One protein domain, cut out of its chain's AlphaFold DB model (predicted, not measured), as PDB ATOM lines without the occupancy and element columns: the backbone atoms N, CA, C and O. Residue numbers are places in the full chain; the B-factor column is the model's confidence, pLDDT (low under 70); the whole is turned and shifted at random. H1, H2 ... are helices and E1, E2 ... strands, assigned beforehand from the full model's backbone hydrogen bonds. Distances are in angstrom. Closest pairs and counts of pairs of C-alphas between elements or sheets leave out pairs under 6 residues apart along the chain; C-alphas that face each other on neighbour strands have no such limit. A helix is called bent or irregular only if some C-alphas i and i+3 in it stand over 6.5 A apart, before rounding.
ATOM      1  N   ARG A 186     184.311 252.912 168.410       94.38
ATOM      2  CA  ARG A 186     184.488 253.146 166.975       94.38
ATOM      3  C   ARG A 186     184.295 254.607 166.583       94.38
ATOM      4  O   ARG A 186     185.198 255.217 166.026       94.38
ATOM      5  N   ARG A 187     183.128 255.175 166.897       93.38
ATOM      6  CA  ARG A 187     182.753 256.520 166.439       93.38
ATOM      7  C   ARG A 187     183.672 257.605 167.003       93.38
ATOM      8  O   ARG A 187     184.025 258.537 166.289       93.38
ATOM      9  N   GLU A 188     184.034 257.488 168.278       93.88
ATOM     10  CA  GLU A 188     184.959 258.417 168.932       93.88
ATOM     11  C   GLU A 188     186.359 258.305 168.320       93.88
ATOM     12  O   GLU A 188     186.943 259.320 167.947       93.88
ATOM     13  N   SER A 189     186.845 257.077 168.127       95.56
ATOM     14  CA  SER A 189     188.162 256.812 167.544       95.56
ATOM     15  C   SER A 189     188.260 257.292 166.095       95.56
ATOM     16  O   SER A 189     189.247 257.918 165.730       95.56
ATOM     17  N   GLU A 190     187.241 257.040 165.265       95.31
ATOM     18  CA  GLU A 190     187.187 257.494 163.867       95.31
ATOM     19  C   GLU A 190     187.157 259.029 163.777       95.31
ATOM     20  O   GLU A 190     187.880 259.622 162.974       95.31
ATOM     21  N   LEU A 191     186.372 259.696 164.633       94.56
ATOM     22  CA  LEU A 191     186.327 261.160 164.687       94.56
ATOM     23  C   LEU A 191     187.670 261.747 165.131       94.56
ATOM     24  O   LEU A 191     188.159 262.713 164.541       94.56
ATOM     25  N   LEU A 192     188.260 261.172 166.178       94.62
ATOM     26  CA  LEU A 192     189.547 261.607 166.695       94.62
ATOM     27  C   LEU A 192     190.643 261.391 165.652       94.62
ATOM     28  O   LEU A 192     191.418 262.307 165.390       94.62
ATOM     29  N   TRP A 193     190.647 260.236 164.982       96.12
ATOM     30  CA  TRP A 193     191.560 259.933 163.883       96.12
ATOM     31  C   TRP A 193     191.444 260.935 162.739       96.12
ATOM     32  O   TRP A 193     192.454 261.460 162.281       96.12
ATOM     33  N   ALA A 194     190.224 261.282 162.324       94.88
ATOM     34  CA  ALA A 194     190.014 262.283 161.287       94.88
ATOM     35  C   ALA A 194     190.621 263.647 161.659       94.88
ATOM     36  O   ALA A 194     191.270 264.264 160.817       94.88
ATOM     37  N   ARG A 195     190.463 264.094 162.914       94.12
ATOM     38  CA  ARG A 195     191.083 265.338 163.406       94.12
ATOM     39  C   ARG A 195     192.607 265.239 163.453       94.12
ATOM     40  O   ARG A 195     193.287 266.170 163.032       94.12
ATOM     41  N   TYR A 196     193.129 264.102 163.915       93.12
ATOM     42  CA  TYR A 196     194.563 263.820 163.926       93.12
ATOM     43  C   TYR A 196     195.172 263.893 162.535       93.12
ATOM     44  O   TYR A 196     196.234 264.480 162.378       93.12
ATOM     45  N   LEU A 197     194.512 263.312 161.533       95.00
ATOM     46  CA  LEU A 197     194.987 263.345 160.156       95.00
ATOM     47  C   LEU A 197     195.073 264.776 159.627       95.00
ATOM     48  O   LEU A 197     196.100 265.139 159.067       95.00
ATOM     49  N   THR A 198     194.046 265.599 159.852       94.62
ATOM     50  CA  THR A 198     194.064 267.008 159.436       94.62
ATOM     51  C   THR A 198     195.197 267.782 160.113       94.62
ATOM     52  O   THR A 198     195.964 268.465 159.446       94.62
ATOM     53  N   ALA A 199     195.356 267.644 161.429       94.88
ATOM     54  CA  ALA A 199     196.404 268.346 162.164       94.88
ATOM     55  C   ALA A 199     197.816 267.839 161.803       94.88
ATOM     56  O   ALA A 199     198.740 268.628 161.607       94.88
ATOM     57  N   ALA A 200     197.991 266.526 161.642       94.44
ATOM     58  CA  ALA A 200     199.252 265.932 161.203       94.44
ATOM     59  C   ALA A 200     199.602 266.311 159.759       94.44
ATOM     60  O   ALA A 200     200.783 266.403 159.436       94.44
ATOM     61  N   GLN A 201     198.609 266.550 158.898       95.44
ATOM     62  CA  GLN A 201     198.836 267.025 157.537       95.44
ATOM     63  C   GLN A 201     199.595 268.357 157.529       95.44
ATOM     64  O   GLN A 201     200.580 268.481 156.799       95.44
ATOM     65  N   GLU A 202     199.176 269.300 158.376       93.06
ATOM     66  CA  GLU A 202     199.823 270.605 158.554       93.06
ATOM     67  C   GLU A 202     201.246 270.449 159.107       93.06
ATOM     68  O   GLU A 202     202.206 270.945 158.519       93.06
ATOM     69  N   VAL A 203     201.403 269.682 160.193       93.75
ATOM     70  CA  VAL A 203     202.704 269.463 160.855       93.75
ATOM     71  C   VAL A 203     203.717 268.781 159.930       93.75
ATOM     72  O   VAL A 203     204.905 269.101 159.953       93.75
ATOM     73  N   LEU A 204     203.263 267.825 159.118       92.81
ATOM     74  CA  LEU A 204     204.118 267.030 158.235       92.81
ATOM     75  C   LEU A 204     204.243 267.626 156.824       92.81
ATOM     76  O   LEU A 204     204.967 267.063 156.002       92.81
ATOM     77  N   GLY A 205     203.537 268.722 156.521       91.06
ATOM     78  CA  GLY A 205     203.533 269.353 155.198       91.06
ATOM     79  C   GLY A 205     203.058 268.424 154.075       91.06
ATOM     80  O   GLY A 205     203.568 268.486 152.956       91.06
ATOM     81  N   CYS A 206     202.127 267.512 154.367       89.31
ATOM     82  CA  CYS A 206     201.633 266.540 153.392       89.31
ATOM     83  C   CYS A 206     200.564 267.169 152.486       89.31
ATOM     84  O   CYS A 206     199.527 267.625 152.953       89.31
ATOM     85  N   SER A 207     200.759 267.139 151.168       87.06
ATOM     86  CA  SER A 207     199.772 267.676 150.215       87.06
ATOM     87  C   SER A 207     198.539 266.784 150.025       87.06
ATOM     88  O   SER A 207     197.527 267.239 149.507       87.06
ATOM     89  N   ASP A 208     198.644 265.510 150.399       89.12
ATOM     90  CA  ASP A 208     197.647 264.469 150.162       89.12
ATOM     91  C   ASP A 208     197.283 263.798 151.492       89.12
ATOM     92  O   ASP A 208     198.153 263.218 152.153       89.12
ATOM     93  N   ILE A 209     196.007 263.901 151.878       86.69
ATOM     94  CA  ILE A 209     195.488 263.388 153.151       86.69
ATOM     95  C   ILE A 209     195.610 261.860 153.242       86.69
ATOM     96  O   ILE A 209     195.865 261.335 154.326       86.69
ATOM     97  N   ASP A 210     195.523 261.145 152.116       87.75
ATOM     98  CA  ASP A 210     195.572 259.679 152.089       87.75
ATOM     99  C   ASP A 210     196.980 259.147 152.398       87.75
ATOM    100  O   ASP A 210     197.149 258.026 152.876       87.75
ATOM    101  N   ARG A 211     198.009 259.990 152.233       89.25
ATOM    102  CA  ARG A 211     199.407 259.663 152.561       89.25
ATOM    103  C   ARG A 211     199.798 260.009 153.992       89.25
ATOM    104  O   ARG A 211     200.834 259.531 154.468       89.25
ATOM    105  N   VAL A 212     198.992 260.814 154.687       93.25
ATOM    106  CA  VAL A 212     199.261 261.240 156.069       93.25
ATOM    107  C   VAL A 212     199.417 260.054 157.027       93.25
ATOM    108  O   VAL A 212     200.392 260.063 157.777       93.25
ATOM    109  N   PRO A 213     198.590 258.985 156.991       95.19
ATOM    110  CA  PRO A 213     198.794 257.813 157.843       95.19
ATOM    111  C   PRO A 213     200.209 257.228 157.733       95.19
ATOM    112  O   PRO A 213     200.850 256.906 158.737       95.19
ATOM    113  N   LYS A 214     200.743 257.116 156.512       93.06
ATOM    114  CA  LYS A 214     202.098 256.602 156.292       93.06
ATOM    115  C   LYS A 214     203.160 257.577 156.789       93.06
ATOM    116  O   LYS A 214     204.158 257.142 157.363       93.06
ATOM    117  N   ALA A 215     202.944 258.878 156.607       92.25
ATOM    118  CA  ALA A 215     203.829 259.921 157.114       92.25
ATOM    119  C   ALA A 215     203.873 259.954 158.655       92.25
ATOM    120  O   ALA A 215     204.953 260.104 159.223       92.25
ATOM    121  N   ILE A 216     202.745 259.711 159.333       94.00
ATOM    122  CA  ILE A 216     202.682 259.560 160.796       94.00
ATOM    123  C   ILE A 216     203.579 258.403 161.245       94.00
ATOM    124  O   ILE A 216     204.443 258.585 162.102       94.00
ATOM    125  N   ALA A 217     203.440 257.224 160.632       92.19
ATOM    126  CA  ALA A 217     204.292 256.085 160.978       92.19
ATOM    127  C   ALA A 217     205.785 256.363 160.701       92.19
ATOM    128  O   ALA A 217     206.649 255.854 161.413       92.19
ATOM    129  N   TRP A 218     206.109 257.188 159.696       90.56
ATOM    130  CA  TRP A 218     207.485 257.626 159.426       90.56
ATOM    131  C   TRP A 218     208.012 258.552 160.517       90.56
ATOM    132  O   TRP A 218     209.128 258.345 160.993       90.56
ATOM    133  N   ALA A 219     207.211 259.531 160.936       90.12
ATOM    134  CA  ALA A 219     207.559 260.454 162.012       90.12
ATOM    135  C   ALA A 219     207.801 259.720 163.341       90.12
ATOM    136  O   ALA A 219     208.674 260.107 164.117       90.12
ATOM    137  N   LEU A 220     207.079 258.619 163.567       89.19
ATOM    138  CA  LEU A 220     207.238 257.750 164.734       89.19
ATOM    139  C   LEU A 220     208.368 256.711 164.590       89.19
ATOM    140  O   LEU A 220     208.679 256.030 165.564       89.19
ATOM    141  N   GLY A 221     209.015 256.624 163.421       84.56
ATOM    142  CA  GLY A 221     210.180 255.765 163.170       84.56
ATOM    143  C   GLY A 221     209.871 254.329 162.736       84.56
ATOM    144  O   GLY A 221     210.785 253.515 162.641       84.56
ATOM    145  N   ASP A 222     208.611 254.029 162.425       86.50
ATOM    146  CA  ASP A 222     208.082 252.661 162.359       86.50
ATOM    147  C   ASP A 222     207.507 252.281 160.977       86.50
ATOM    148  O   ASP A 222     207.051 251.156 160.753       86.50
ATOM    149  N   ALA A 223     207.496 253.215 160.018       81.62
ATOM    150  CA  ALA A 223     206.789 253.045 158.744       81.62
ATOM    151  C   ALA A 223     207.170 251.784 157.959       81.62
ATOM    152  O   ALA A 223     206.306 251.212 157.304       81.62
ATOM    153  N   LEU A 224     208.431 251.347 158.004       79.62
ATOM    154  CA  LEU A 224     208.897 250.169 157.258       79.62
ATOM    155  C   LEU A 224     208.405 248.842 157.854       79.62
ATOM    156  O   LEU A 224     208.351 247.827 157.156       79.62
ATOM    157  N   ASP A 225     208.055 248.840 159.138       80.62
ATOM    158  CA  ASP A 225     207.486 247.674 159.803       80.62
ATOM    159  C   ASP A 225     205.961 247.654 159.707       80.62
ATOM    160  O   ASP A 225     205.380 246.573 159.637       80.62
ATOM    161  N   VAL A 226     205.328 248.829 159.629       87.38
ATOM    162  CA  VAL A 226     203.875 248.962 159.456       87.38
ATOM    163  C   VAL A 226     203.456 248.793 157.995       87.38
ATOM    164  O   VAL A 226     202.560 248.006 157.714       87.38
ATOM    165  N   TYR A 227     204.095 249.498 157.058       89.19
ATOM    166  CA  TYR A 227     203.697 249.537 155.648       89.19
ATOM    167  C   TYR A 227     204.587 248.657 154.782       89.19
ATOM    168  O   TYR A 227     205.798 248.868 154.688       89.19
ATOM    169  N   ARG A 228     203.970 247.708 154.078       85.38
ATOM    170  CA  ARG A 228     204.645 246.771 153.178       85.38
ATOM    171  C   ARG A 228     203.883 246.648 151.870       85.38
ATOM    172  O   ARG A 228     202.665 246.687 151.857       85.38
ATOM    173  N   ASN A 229     204.597 246.510 150.759       81.00
ATOM    174  CA  ASN A 229     203.985 246.588 149.427       81.00
ATOM    175  C   ASN A 229     203.132 245.363 149.061       81.00
ATOM    176  O   ASN A 229     202.322 245.428 148.148       81.00
ATOM    177  N   ASP A 230     203.347 244.245 149.739       78.81
ATOM    178  CA  ASP A 230     202.877 242.911 149.363       78.81
ATOM    179  C   ASP A 230     201.980 242.274 150.442       78.81
ATOM    180  O   ASP A 230     201.623 241.101 150.347       78.81
ATOM    181  N   GLY A 231     201.629 243.023 151.495       75.19
ATOM    182  CA  GLY A 231     200.882 242.495 152.645       75.19
ATOM    183  C   GLY A 231     201.675 241.454 153.444       75.19
ATOM    184  O   GLY A 231     201.119 240.694 154.240       75.19
ATOM    185  N   GLU A 232     202.992 241.375 153.229       69.12
ATOM    186  CA  GLU A 232     203.831 240.322 153.774       69.12
ATOM    187  C   GLU A 232     204.620 240.770 154.999       69.12
ATOM    188  O   GLU A 232     205.588 241.516 154.900       69.12
ATOM    189  N   GLY A 233     204.334 240.220 156.176       60.97
ATOM    190  CA  GLY A 233     205.182 240.470 157.338       60.97
ATOM    191  C   GLY A 233     204.781 239.698 158.583       60.97
ATOM    192  O   GLY A 233     203.739 239.048 158.590       60.97
ATOM    193  N   PRO A 234     205.643 239.697 159.615       60.94
ATOM    194  CA  PRO A 234     205.277 239.194 160.929       60.94
ATOM    195  C   PRO A 234     204.261 240.110 161.605       60.94
ATOM    196  O   PRO A 234     204.489 241.313 161.695       60.94
ATOM    197  N   GLY A 235     203.182 239.527 162.131       77.88
ATOM    198  CA  GLY A 235     202.131 240.285 162.798       77.88
ATOM    199  C   GLY A 235     201.253 241.041 161.803       77.88
ATOM    200  O   GLY A 235     200.979 240.540 160.713       77.88
ATOM    201  N   ALA A 236     200.782 242.223 162.199       88.25
ATOM    202  CA  ALA A 236     199.922 243.054 161.366       88.25
ATOM    203  C   ALA A 236     200.749 244.006 160.494       88.25
ATOM    204  O   ALA A 236     201.683 244.633 160.996       88.25
ATOM    205  N   VAL A 237     200.371 244.167 159.227       91.50
ATOM    206  CA  VAL A 237     200.961 245.132 158.283       91.50
ATOM    207  C   VAL A 237     199.878 245.762 157.404       91.50
ATOM    208  O   VAL A 237     198.785 245.214 157.265       91.50
ATOM    209  N   VAL A 238     200.193 246.901 156.798       94.31
ATOM    210  CA  VAL A 238     199.347 247.634 155.851       94.31
ATOM    211  C   VAL A 238     199.970 247.570 154.460       94.31
ATOM    212  O   VAL A 238     201.152 247.872 154.303       94.31
ATOM    213  N   ALA A 239     199.176 247.226 153.450       92.69
ATOM    214  CA  ALA A 239     199.555 247.308 152.043       92.69
ATOM    215  C   ALA A 239     198.471 248.064 151.270       92.69
ATOM    216  O   ALA A 239     197.371 247.552 151.072       92.69
ATOM    217  N   GLY A 240     198.769 249.307 150.879       90.62
ATOM    218  CA  GLY A 240     197.763 250.221 150.335       90.62
ATOM    219  C   GLY A 240     196.624 250.445 151.335       90.62
ATOM    220  O   GLY A 240     196.871 250.769 152.496       90.62
ATOM    221  N   GLY A 241     195.385 250.226 150.895       93.81
ATOM    222  CA  GLY A 241     194.174 250.342 151.714       93.81
ATOM    223  C   GLY A 241     193.776 249.079 152.482       93.81
ATOM    224  O   GLY A 241     192.643 249.008 152.964       93.81
ATOM    225  N   THR A 242     194.671 248.092 152.581       95.69
ATOM    226  CA  THR A 242     194.356 246.755 153.092       95.69
ATOM    227  C   THR A 242     195.260 246.370 154.262       95.69
ATOM    228  O   THR A 242     196.478 246.563 154.231       95.69
ATOM    229  N   VAL A 243     194.662 245.795 155.305       96.31
ATOM    230  CA  VAL A 243     195.345 245.299 156.503       96.31
ATOM    231  C   VAL A 243     195.511 243.789 156.405       96.31
ATOM    232  O   VAL A 243     194.546 243.054 156.190       96.31
ATOM    233  N   PHE A 244     196.735 243.323 156.627       93.69
ATOM    234  CA  PHE A 244     197.088 241.910 156.658       93.69
ATOM    235  C   PHE A 244     197.586 241.521 158.042       93.69
ATOM    236  O   PHE A 244     198.297 242.291 158.682       93.69
ATOM    237  N   VAL A 245     197.276 240.303 158.481       89.19
ATOM    238  CA  VAL A 245     197.873 239.691 159.671       89.19
ATOM    239  C   VAL A 245     198.458 238.343 159.295       89.19
ATOM    240  O   VAL A 245     197.753 237.468 158.796       89.19
ATOM    241  N   ASP A 246     199.766 238.187 159.501       82.75
ATOM    242  CA  ASP A 246     200.532 236.996 159.116       82.75
ATOM    243  C   ASP A 246     200.303 236.584 157.642       82.75
ATOM    244  O   ASP A 246     200.318 235.406 157.279       82.75
ATOM    245  N   GLY A 247     200.106 237.581 156.769       83.44
ATOM    246  CA  GLY A 247     199.842 237.406 155.337       83.44
ATOM    247  C   GLY A 247     198.402 237.032 154.976       83.44
ATOM    248  O   GLY A 247     198.136 236.780 153.805       83.44
ATOM    249  N   VAL A 248     197.485 236.989 155.944       87.56
ATOM    250  CA  VAL A 248     196.046 236.838 155.704       87.56
ATOM    251  C   VAL A 248     195.419 238.219 155.642       87.56
ATOM    252  O   VAL A 248     195.610 239.022 156.548       87.56
ATOM    253  N   GLU A 249     194.654 238.488 154.592       94.94
ATOM    254  CA  GLU A 249     193.870 239.715 154.488       94.94
ATOM    255  C   GLU A 249     192.792 239.762 155.576       94.94
ATOM    256  O   GLU A 249     191.977 238.836 155.690       94.94
ATOM    257  N   VAL A 250     192.806 240.832 156.371       94.94
ATOM    258  CA  VAL A 250     191.923 241.038 157.524       94.94
ATOM    259  C   VAL A 250     190.834 242.067 157.246       94.94
ATOM    260  O   VAL A 250     189.709 241.878 157.700       94.94
ATOM    261  N   ALA A 251     191.163 243.141 156.528       96.31
ATOM    262  CA  ALA A 251     190.223 244.206 156.203       96.31
ATOM    263  C   ALA A 251     190.711 245.062 155.030       96.31
ATOM    264  O   ALA A 251     191.902 245.359 154.939       96.31
ATOM    265  N   GLU A 252     189.770 245.536 154.219       95.81
ATOM    266  CA  GLU A 252     189.959 246.572 153.201       95.81
ATOM    267  C   GLU A 252     189.158 247.818 153.616       95.81
ATOM    268  O   GLU A 252     187.963 247.721 153.907       95.81
ATOM    269  N   VAL A 253     189.822 248.975 153.716       92.81
ATOM    270  CA  VAL A 253     189.225 250.238 154.208       92.81
ATOM    271  C   VAL A 253     189.614 251.488 153.427       92.81
ATOM    272  O   VAL A 253     188.937 252.505 153.544       92.81
ATOM    273  N   GLY A 254     190.674 251.430 152.622       92.69
ATOM    274  CA  GLY A 254     191.283 252.611 152.004       92.69
ATOM    275  C   GLY A 254     192.473 253.136 152.811       92.69
ATOM    276  O   GLY A 254     192.618 252.852 154.001       92.69
ATOM    277  N   GLU A 255     193.375 253.871 152.153       92.44
ATOM    278  CA  GLU A 255     194.685 254.229 152.730       92.44
ATOM    279  C   GLU A 255     194.566 255.089 153.994       92.44
ATOM    280  O   GLU A 255     195.304 254.882 154.960       92.44
ATOM    281  N   ARG A 256     193.575 255.989 154.018       92.69
ATOM    282  CA  ARG A 256     193.294 256.897 155.132       92.69
ATOM    283  C   ARG A 256     193.062 256.180 156.468       92.69
ATOM    284  O   ARG A 256     193.555 256.620 157.508       92.69
ATOM    285  N   ASP A 257     192.318 255.078 156.438       94.50
ATOM    286  CA  ASP A 257     191.859 254.374 157.640       94.50
ATOM    287  C   ASP A 257     192.656 253.094 157.921       94.50
ATOM    288  O   ASP A 257     192.574 252.534 159.019       94.50
ATOM    289  N   ALA A 258     193.480 252.647 156.968       95.19
ATOM    290  CA  ALA A 258     194.236 251.403 157.076       95.19
ATOM    291  C   ALA A 258     195.143 251.361 158.313       95.19
ATOM    292  O   ALA A 258     195.248 250.320 158.961       95.19
ATOM    293  N   LEU A 259     195.749 252.489 158.700       96.12
ATOM    294  CA  LEU A 259     196.583 252.558 159.901       96.12
ATOM    295  C   LEU A 259     195.779 252.399 161.199       96.12
ATOM    296  O   LEU A 259     196.230 251.737 162.136       96.12
ATOM    297  N   LEU A 260     194.583 252.986 161.255       96.56
ATOM    298  CA  LEU A 260     193.705 252.864 162.413       96.56
ATOM    299  C   LEU A 260     193.202 251.423 162.550       96.56
ATOM    300  O   LEU A 260     193.276 250.839 163.631       96.56
ATOM    301  N   VAL A 261     192.761 250.814 161.447       96.88
ATOM    302  CA  VAL A 261     192.308 249.413 161.440       96.88
ATOM    303  C   VAL A 261     193.455 248.440 161.706       96.88
ATOM    304  O   VAL A 261     193.255 247.433 162.385       96.88
ATOM    305  N   TRP A 262     194.673 248.755 161.264       95.81
ATOM    306  CA  TRP A 262     195.875 248.020 161.656       95.81
ATOM    307  C   TRP A 262     196.053 248.004 163.177       95.81
ATOM    308  O   TRP A 262     196.273 246.935 163.749       95.81
ATOM    309  N   ALA A 263     195.877 249.146 163.851       94.38
ATOM    310  CA  ALA A 263     195.953 249.208 165.308       94.38
ATOM    311  C   ALA A 263     194.848 248.369 165.974       94.38
ATOM    312  O   ALA A 263     195.138 247.603 166.891       94.38
ATOM    313  N   VAL A 264     193.610 248.422 165.466       95.06
ATOM    314  CA  VAL A 264     192.497 247.565 165.931       95.06
ATOM    315  C   VAL A 264     192.849 246.077 165.799       95.06
ATOM    316  O   VAL A 264     192.668 245.303 166.746       95.06
ATOM    317  N   ALA A 265     193.411 245.665 164.658       94.50
ATOM    318  CA  ALA A 265     193.783 244.277 164.390       94.50
ATOM    319  C   ALA A 265     194.826 243.737 165.386       94.50
ATOM    320  O   ALA A 265     194.764 242.562 165.758       94.50
ATOM    321  N   LEU A 266     195.744 244.579 165.881       90.88
ATOM    322  CA  LEU A 266     196.711 244.171 166.905       90.88
ATOM    323  C   LEU A 266     196.025 243.662 168.181       90.88
ATOM    324  O   LEU A 266     196.448 242.652 168.748       90.88
ATOM    325  N   PHE A 267     194.936 244.302 168.611       90.19
ATOM    326  CA  PHE A 267     194.169 243.875 169.786       90.19
ATOM    327  C   PHE A 267     193.290 242.665 169.488       90.19
ATOM    328  O   PHE A 267     193.325 241.669 170.226       90.19
ATOM    329  N   VAL A 268     192.546 242.724 168.379       93.00
ATOM    330  CA  VAL A 268     191.631 241.655 167.961       93.00
ATOM    331  C   VAL A 268     192.377 240.333 167.808       93.00
ATOM    332  O   VAL A 268     191.924 239.322 168.331       93.00
ATOM    333  N   PHE A 269     193.573 240.321 167.224       90.81
ATOM    334  CA  PHE A 269     194.353 239.091 167.060       90.81
ATOM    335  C   PHE A 269     195.386 238.858 168.173       90.81
ATOM    336  O   PHE A 269     196.205 237.945 168.080       90.81
ATOM    337  N   SER A 270     195.333 239.630 169.268       87.25
ATOM    338  CA  SER A 270     196.246 239.500 170.416       87.25
ATOM    339  C   SER A 270     197.729 239.507 169.998       87.25
ATOM    340  O   SER A 270     198.550 238.747 170.536       87.25
ATOM    341  N   LEU A 271     198.069 240.354 169.032       83.06
ATOM    342  CA  LEU A 271     199.406 240.469 168.474       83.06
ATOM    343  C   LEU A 271     200.276 241.329 169.386       83.06
ATOM    344  O   LEU A 271     199.819 242.270 170.032       83.06
ATOM    345  N   LYS A 272     201.567 241.012 169.429       78.19
ATOM    346  CA  LYS A 272     202.554 241.951 169.962       78.19
ATOM    347  C   LYS A 272     202.807 243.016 168.910       78.19
ATOM    348  O   LYS A 272     202.806 242.685 167.728       78.19
ATOM    349  N   TYR A 273     203.149 244.227 169.338       74.44
ATOM    350  CA  TYR A 273     203.798 245.179 168.445       74.44
ATOM    351  C   TYR A 273     205.070 244.538 167.856       74.44
ATOM    352  O   TYR A 273     205.938 244.114 168.636       74.44
ATOM    353  N   PRO A 274     205.205 244.436 166.521       67.69
ATOM    354  CA  PRO A 274     206.496 244.202 165.886       67.69
ATOM    355  C   PRO A 274     207.588 245.104 166.480       67.69
ATOM    356  O   PRO A 274     207.323 246.223 166.924       67.69
ATOM    357  N   THR A 275     208.830 244.614 166.530       64.50
ATOM    358  CA  THR A 275     209.919 245.277 167.271       64.50
ATOM    359  C   THR A 275     210.157 246.726 166.834       64.50
ATOM    360  O   THR A 275     210.522 247.537 167.680       64.50
ATOM    361  N   GLY A 276     209.914 247.051 165.562       70.88
ATOM    362  CA  GLY A 276     210.002 248.411 165.026       70.88
ATOM    363  C   GLY A 276     208.659 249.035 164.649       70.88
ATOM    364  O   GLY A 276     208.626 249.905 163.801       70.88
ATOM    365  N   SER A 277     207.541 248.596 165.239       81.12
ATOM    366  CA  SER A 277     206.241 249.277 165.090       81.12
ATOM    367  C   SER A 277     205.601 249.660 166.429       81.12
ATOM    368  O   SER A 277     204.380 249.819 166.548       81.12
ATOM    369  N   ARG A 278     206.418 249.693 167.485       83.25
ATOM    370  CA  ARG A 278     205.952 249.839 168.864       83.25
ATOM    371  C   ARG A 278     205.513 251.262 169.177       83.25
ATOM    372  O   ARG A 278     204.572 251.413 169.953       83.25
ATOM    373  N   SER A 279     206.179 252.268 168.619       87.94
ATOM    374  CA  SER A 279     205.849 253.670 168.872       87.94
ATOM    375  C   SER A 279     204.508 254.015 168.233       87.94
ATOM    376  O   SER A 279     203.604 254.460 168.928       87.94
ATOM    377  N   THR A 280     204.320 253.671 166.959       90.94
ATOM    378  CA  THR A 280     203.060 253.850 166.221       90.94
ATOM    379  C   THR A 280     201.920 253.083 166.863       90.94
ATOM    380  O   THR A 280     200.857 253.648 167.110       90.94
ATOM    381  N   GLY A 281     202.149 251.811 167.189       90.06
ATOM    382  CA  GLY A 281     201.145 250.990 167.850       90.06
ATOM    383  C   GLY A 281     200.682 251.596 169.175       90.06
ATOM    384  O   GLY A 281     199.492 251.817 169.358       90.06
ATOM    385  N   ARG A 282     201.611 251.943 170.073       88.44
ATOM    386  CA  ARG A 282     201.273 252.567 171.365       88.44
ATOM    387  C   ARG A 282     200.634 253.936 171.222       88.44
ATOM    388  O   ARG A 282     199.693 254.245 171.947       88.44
ATOM    389  N   TYR A 283     201.141 254.741 170.296       91.69
ATOM    390  CA  TYR A 283     200.609 256.064 170.014       91.69
ATOM    391  C   TYR A 283     199.122 255.982 169.667       91.69
ATOM    392  O   TYR A 283     198.309 256.638 170.311       91.69
ATOM    393  N   LEU A 284     198.755 255.129 168.708       93.50
ATOM    394  CA  LEU A 284     197.361 254.955 168.295       93.50
ATOM    395  C   LEU A 284     196.519 254.342 169.413       93.50
ATOM    396  O   LEU A 284     195.418 254.815 169.680       93.50
ATOM    397  N   SER A 285     197.041 253.332 170.107       90.69
ATOM    398  CA  SER A 285     196.343 252.672 171.213       90.69
ATOM    399  C   SER A 285     195.978 253.618 172.356       90.69
ATOM    400  O   SER A 285     194.883 253.513 172.903       90.69
ATOM    401  N   TYR A 286     196.877 254.537 172.712       91.19
ATOM    402  CA  TYR A 286     196.660 255.490 173.798       91.19
ATOM    403  C   TYR A 286     195.904 256.738 173.324       91.19
ATOM    404  O   TYR A 286     194.848 257.062 173.857       91.19
ATOM    405  N   HIS A 287     196.416 257.425 172.298       92.06
ATOM    406  CA  HIS A 287     195.926 258.747 171.899       92.06
ATOM    407  C   HIS A 287     194.714 258.723 170.968       92.06
ATOM    408  O   HIS A 287     194.075 259.761 170.823       92.06
ATOM    409  N   VAL A 288     194.417 257.595 170.312       93.69
ATOM    410  CA  VAL A 288     193.311 257.499 169.342       93.69
ATOM    411  C   VAL A 288     192.255 256.494 169.792       93.69
ATOM    412  O   VAL A 288     191.081 256.835 169.860       93.69
ATOM    413  N   LEU A 289     192.662 255.267 170.122       92.75
ATOM    414  CA  LEU A 289     191.749 254.196 170.528       92.75
ATOM    415  C   LEU A 289     191.345 254.279 172.009       92.75
ATOM    416  O   LEU A 289     190.313 253.732 172.390       92.75
ATOM    417  N   GLY A 290     192.168 254.903 172.858       89.06
ATOM    418  CA  GLY A 290     191.924 254.990 174.301       89.06
ATOM    419  C   GLY A 290     191.866 253.626 175.000       89.06
ATOM    420  O   GLY A 290     191.073 253.433 175.919       89.06
ATOM    421  N   VAL A 291     192.646 252.648 174.534       85.44
ATOM    422  CA  VAL A 291     192.665 251.269 175.066       85.44
ATOM    423  C   VAL A 291     193.919 250.949 175.881       85.44
ATOM    424  O   VAL A 291     194.007 249.875 176.473       85.44
ATOM    425  N   GLU A 292     194.904 251.848 175.905       79.12
ATOM    426  CA  GLU A 292     196.045 251.776 176.820       79.12
ATOM    427  C   GLU A 292     195.903 252.790 177.959       79.12
ATOM    428  O   GLU A 292     195.504 253.927 177.733       79.12
ATOM    429  N   ASP A 293     196.271 252.377 179.175       65.88
ATOM    430  CA  ASP A 293     196.224 253.232 180.372       65.88
ATOM    431  C   ASP A 293     197.486 254.095 180.539       65.88
ATOM    432  O   ASP A 293     197.471 255.119 181.221       65.88
ATOM    433  N   GLU A 294     198.602 253.688 179.924       77.38
ATOM    434  CA  GLU A 294     199.879 254.396 180.019       77.38
ATOM    435  C   GLU A 294     200.235 255.089 178.705       77.38
ATOM    436  O   GLU A 294     200.321 254.451 177.655       77.38
ATOM    437  N   ALA A 295     200.545 256.382 178.794       78.50
ATOM    438  CA  ALA A 295     201.028 257.154 177.660       78.50
ATOM    439  C   ALA A 295     202.368 256.607 177.118       78.50
ATOM    440  O   ALA A 295     203.199 256.097 177.891       78.50
ATOM    441  N   PRO A 296     202.644 256.774 175.809       82.00
ATOM    442  CA  PRO A 296     203.963 256.517 175.246       82.00
ATOM    443  C   PRO A 296     205.048 257.289 176.013       82.00
ATOM    444  O   PRO A 296     204.963 258.499 176.220       82.00
ATOM    445  N   LYS A 297     206.085 256.574 176.466       81.12
ATOM    446  CA  LYS A 297     207.218 257.156 177.217       81.12
ATOM    447  C   LYS A 297     208.365 257.592 176.307       81.12
ATOM    448  O   LYS A 297     209.338 258.174 176.784       81.12
ATOM    449  N   ASP A 298     208.310 257.251 175.023       83.94
ATOM    450  CA  ASP A 298     209.344 257.639 174.079       83.94
ATOM    451  C   ASP A 298     209.173 259.104 173.662       83.94
ATOM    452  O   ASP A 298     208.079 259.588 173.374       83.94
ATOM    453  N   ARG A 299     210.298 259.823 173.630       86.12
ATOM    454  CA  ARG A 299     210.327 261.262 173.339       86.12
ATOM    455  C   ARG A 299     209.838 261.597 171.931       86.12
ATOM    456  O   ARG A 299     209.428 262.728 171.707       86.12
ATOM    457  N   VAL A 300     209.946 260.658 170.990       87.19
ATOM    458  CA  VAL A 300     209.526 260.861 169.597       87.19
ATOM    459  C   VAL A 300     208.007 260.961 169.538       87.19
ATOM    460  O   VAL A 300     207.497 261.983 169.089       87.19
ATOM    461  N   SER A 301     207.303 259.970 170.089       88.62
ATOM    462  CA  SER A 301     205.840 259.965 170.169       88.62
ATOM    463  C   SER A 301     205.302 261.174 170.928       88.62
ATOM    464  O   SER A 301     204.368 261.808 170.455       88.62
ATOM    465  N   GLN A 302     205.922 261.538 172.056       89.69
ATOM    466  CA  GLN A 302     205.506 262.704 172.847       89.69
ATOM    467  C   GLN A 302     205.659 264.016 172.074       89.69
ATOM    468  O   GLN A 302     204.708 264.776 171.970       89.69
ATOM    469  N   ARG A 303     206.826 264.264 171.464       90.12
ATOM    470  CA  ARG A 303     207.046 265.486 170.673       90.12
ATOM    471  C   ARG A 303     206.111 265.573 169.477       90.12
ATOM    472  O   ARG A 303     205.616 266.652 169.180       90.12
ATOM    473  N   PHE A 304     205.904 264.452 168.788       92.00
ATOM    474  CA  PHE A 304     204.978 264.403 167.666       92.00
ATOM    475  C   PHE A 304     203.547 264.703 168.124       92.00
ATOM    476  O   PHE A 304     202.893 265.552 167.527       92.00
ATOM    477  N   HIS A 305     203.096 264.074 169.214       93.38
ATOM    478  CA  HIS A 305     201.791 264.344 169.815       93.38
ATOM    479  C   HIS A 305     201.631 265.826 170.168       93.38
ATOM    480  O   HIS A 305     200.677 266.454 169.721       93.38
ATOM    481  N   ASP A 306     202.582 266.394 170.914       93.19
ATOM    482  CA  ASP A 306     202.542 267.792 171.352       93.19
ATOM    483  C   ASP A 306     202.457 268.758 170.166       93.19
ATOM    484  O   ASP A 306     201.753 269.764 170.242       93.19
ATOM    485  N   GLU A 307     203.156 268.466 169.066       93.81
ATOM    486  CA  GLU A 307     203.095 269.291 167.862       93.81
ATOM    487  C   GLU A 307     201.729 269.187 167.188       93.81
ATOM    488  O   GLU A 307     201.110 270.207 166.912       93.81
ATOM    489  N   VAL A 308     201.209 267.972 166.998       93.88
ATOM    490  CA  VAL A 308     199.883 267.766 166.400       93.88
ATOM    491  C   VAL A 308     198.783 268.426 167.233       93.88
ATOM    492  O   VAL A 308     197.894 269.067 166.677       93.88
ATOM    493  N   MET A 309     198.867 268.351 168.562       94.06
ATOM    494  CA  MET A 309     197.873 268.941 169.459       94.06
ATOM    495  C   MET A 309     197.803 270.472 169.385       94.06
ATOM    496  O   MET A 309     196.768 271.033 169.731       94.06
ATOM    497  N   LYS A 310     198.844 271.165 168.901       94.94
ATOM    498  CA  LYS A 310     198.780 272.620 168.650       94.94
ATOM    499  C   LYS A 310     197.860 272.983 167.481       94.94
ATOM    500  O   LYS A 310     197.447 274.135 167.379       94.94
ATOM    501  N   HIS A 311     197.574 272.022 166.605       91.19
ATOM    502  CA  HIS A 311     196.790 272.191 165.382       91.19
ATOM    503  C   HIS A 311     195.395 271.531 165.460       91.19
ATOM    504  O   HIS A 311     194.670 271.542 164.464       91.19
TER     505      HIS A 311
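This is residues 186 to 311 of the 312 residues of an uncharacterized protein of Amphibalanus amphitrite (UniProt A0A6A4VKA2). A small three-stranded sheet, E1 E2 E3, makes one end of the domain, and H4 covers one face of it, running along the strands. H2 and H5 pack on H4 near the middle of the domain, and on the side away from the sheet H6, with its end near Val 308, meets residues 196 to 203 of H1 about perpendicular, at 84 degrees. The printed part has 126 residues, with six named helices and three named strands in the order H1 H2 H3 E1 E2 E3 H4 H5 H6, and its class is mostly helix. The sheet has the order E1 - E2 - E3, all antiparallel. The whole is compact and rounded, with a radius of gyration of the C-alphas of 13.2 A and spans of 38 by 32 by 28 A.

Begin at the sheet, where E1, residues 236 to 239, E2, residues 242 to 245, and E3, residues 248 to 252, form a meander, each strand the antiparallel neighbour of the one before. E1 and E2 are a hairpin, at 151 degrees between their directions; look there for N 237 and O 244, 2.8 A apart and within hydrogen-bond range. E2 and E3 are a hairpin too, with N 245 and O 248 within hydrogen-bond range at 2.9 A. H4, residues 255 to 268, is on one face of this sheet, an arrangement of two layers, helix over sheet. H4 lies over E2 at a height over the sheet of 7.7 A and runs along the strands, at 19 degrees to E2 on the local plane; the closest C-alphas of H4 and E2 are those of Trp 262 and Val 243, 5.9 A apart. The hub is H2, residues 209 to 219, which touches three helices. It touches H4 at a steep tilt of 54 degrees, the same way, with residues 255 to 259 of H4 alone; the closest C-alphas are those of Asp 210 and Arg 256, 4.7 A apart. H3, residues 223 to 226, touches H2 only at the corner, at Ala 217 and Ala 223, whose C-alphas are 4.5 A apart, and only grazes the sheet. H1, residues 186 to 204, touches H2 about perpendicular, at 76 degrees, with the closest C-alphas at Gln 201 and Val 212, 6.0 A apart. H5, residues 278 to 287, touches H4 about perpendicular, at 88 degrees, closest at the C-alphas of Gly 281 and Ala 263, 6.0 A apart. H6, residues 299 to 309, touches H1 at 84 degrees, about perpendicular, closest at the C-alphas of Val 308 and Ala 199, 5.5 A apart. H5 and H6 only just touch, with 3 pairs of C-alphas within 8 A, the closest being Ser 279 and Ser 301 at 6.4 A. Every O i to N i+4 pair is within hydrogen-bond range in H1, H5 and H6; in H2 it is 5 of 7, in H4 7 of 10, and H3 is too short for such a pair.

Find C-alpha 248 of E3 at (196.046, 236.838, 155.704); this strand runs 11.8 A, and E1 and E2 run 10.3 A each. H4 runs 20.0 A and is irregular, with C-alphas 256 and 259 7.2 A apart; H2 runs 15.3 A and is only just irregular, with C-alphas 210 and 213 6.9 A apart. H1 starts at C-alpha 186, (184.488, 253.146, 166.975), and runs 25.6 A with a kink of 25 degrees near residue 198. H3 spans 5.1 A and H5 13.8 A; H6 runs 15.1 A to C-alpha 309 at (197.873, 268.941, 169.459).

The two C-alphas farthest apart are those of Val 248 and Lys 310, at 38.2 A. The printed part has no cut, and the one long link, of 11 residues, joins H5 to H6. The mean pLDDT of the printed part is 88.8; look for values under 70 at residues 232 to 234, 274 to 275 and 293.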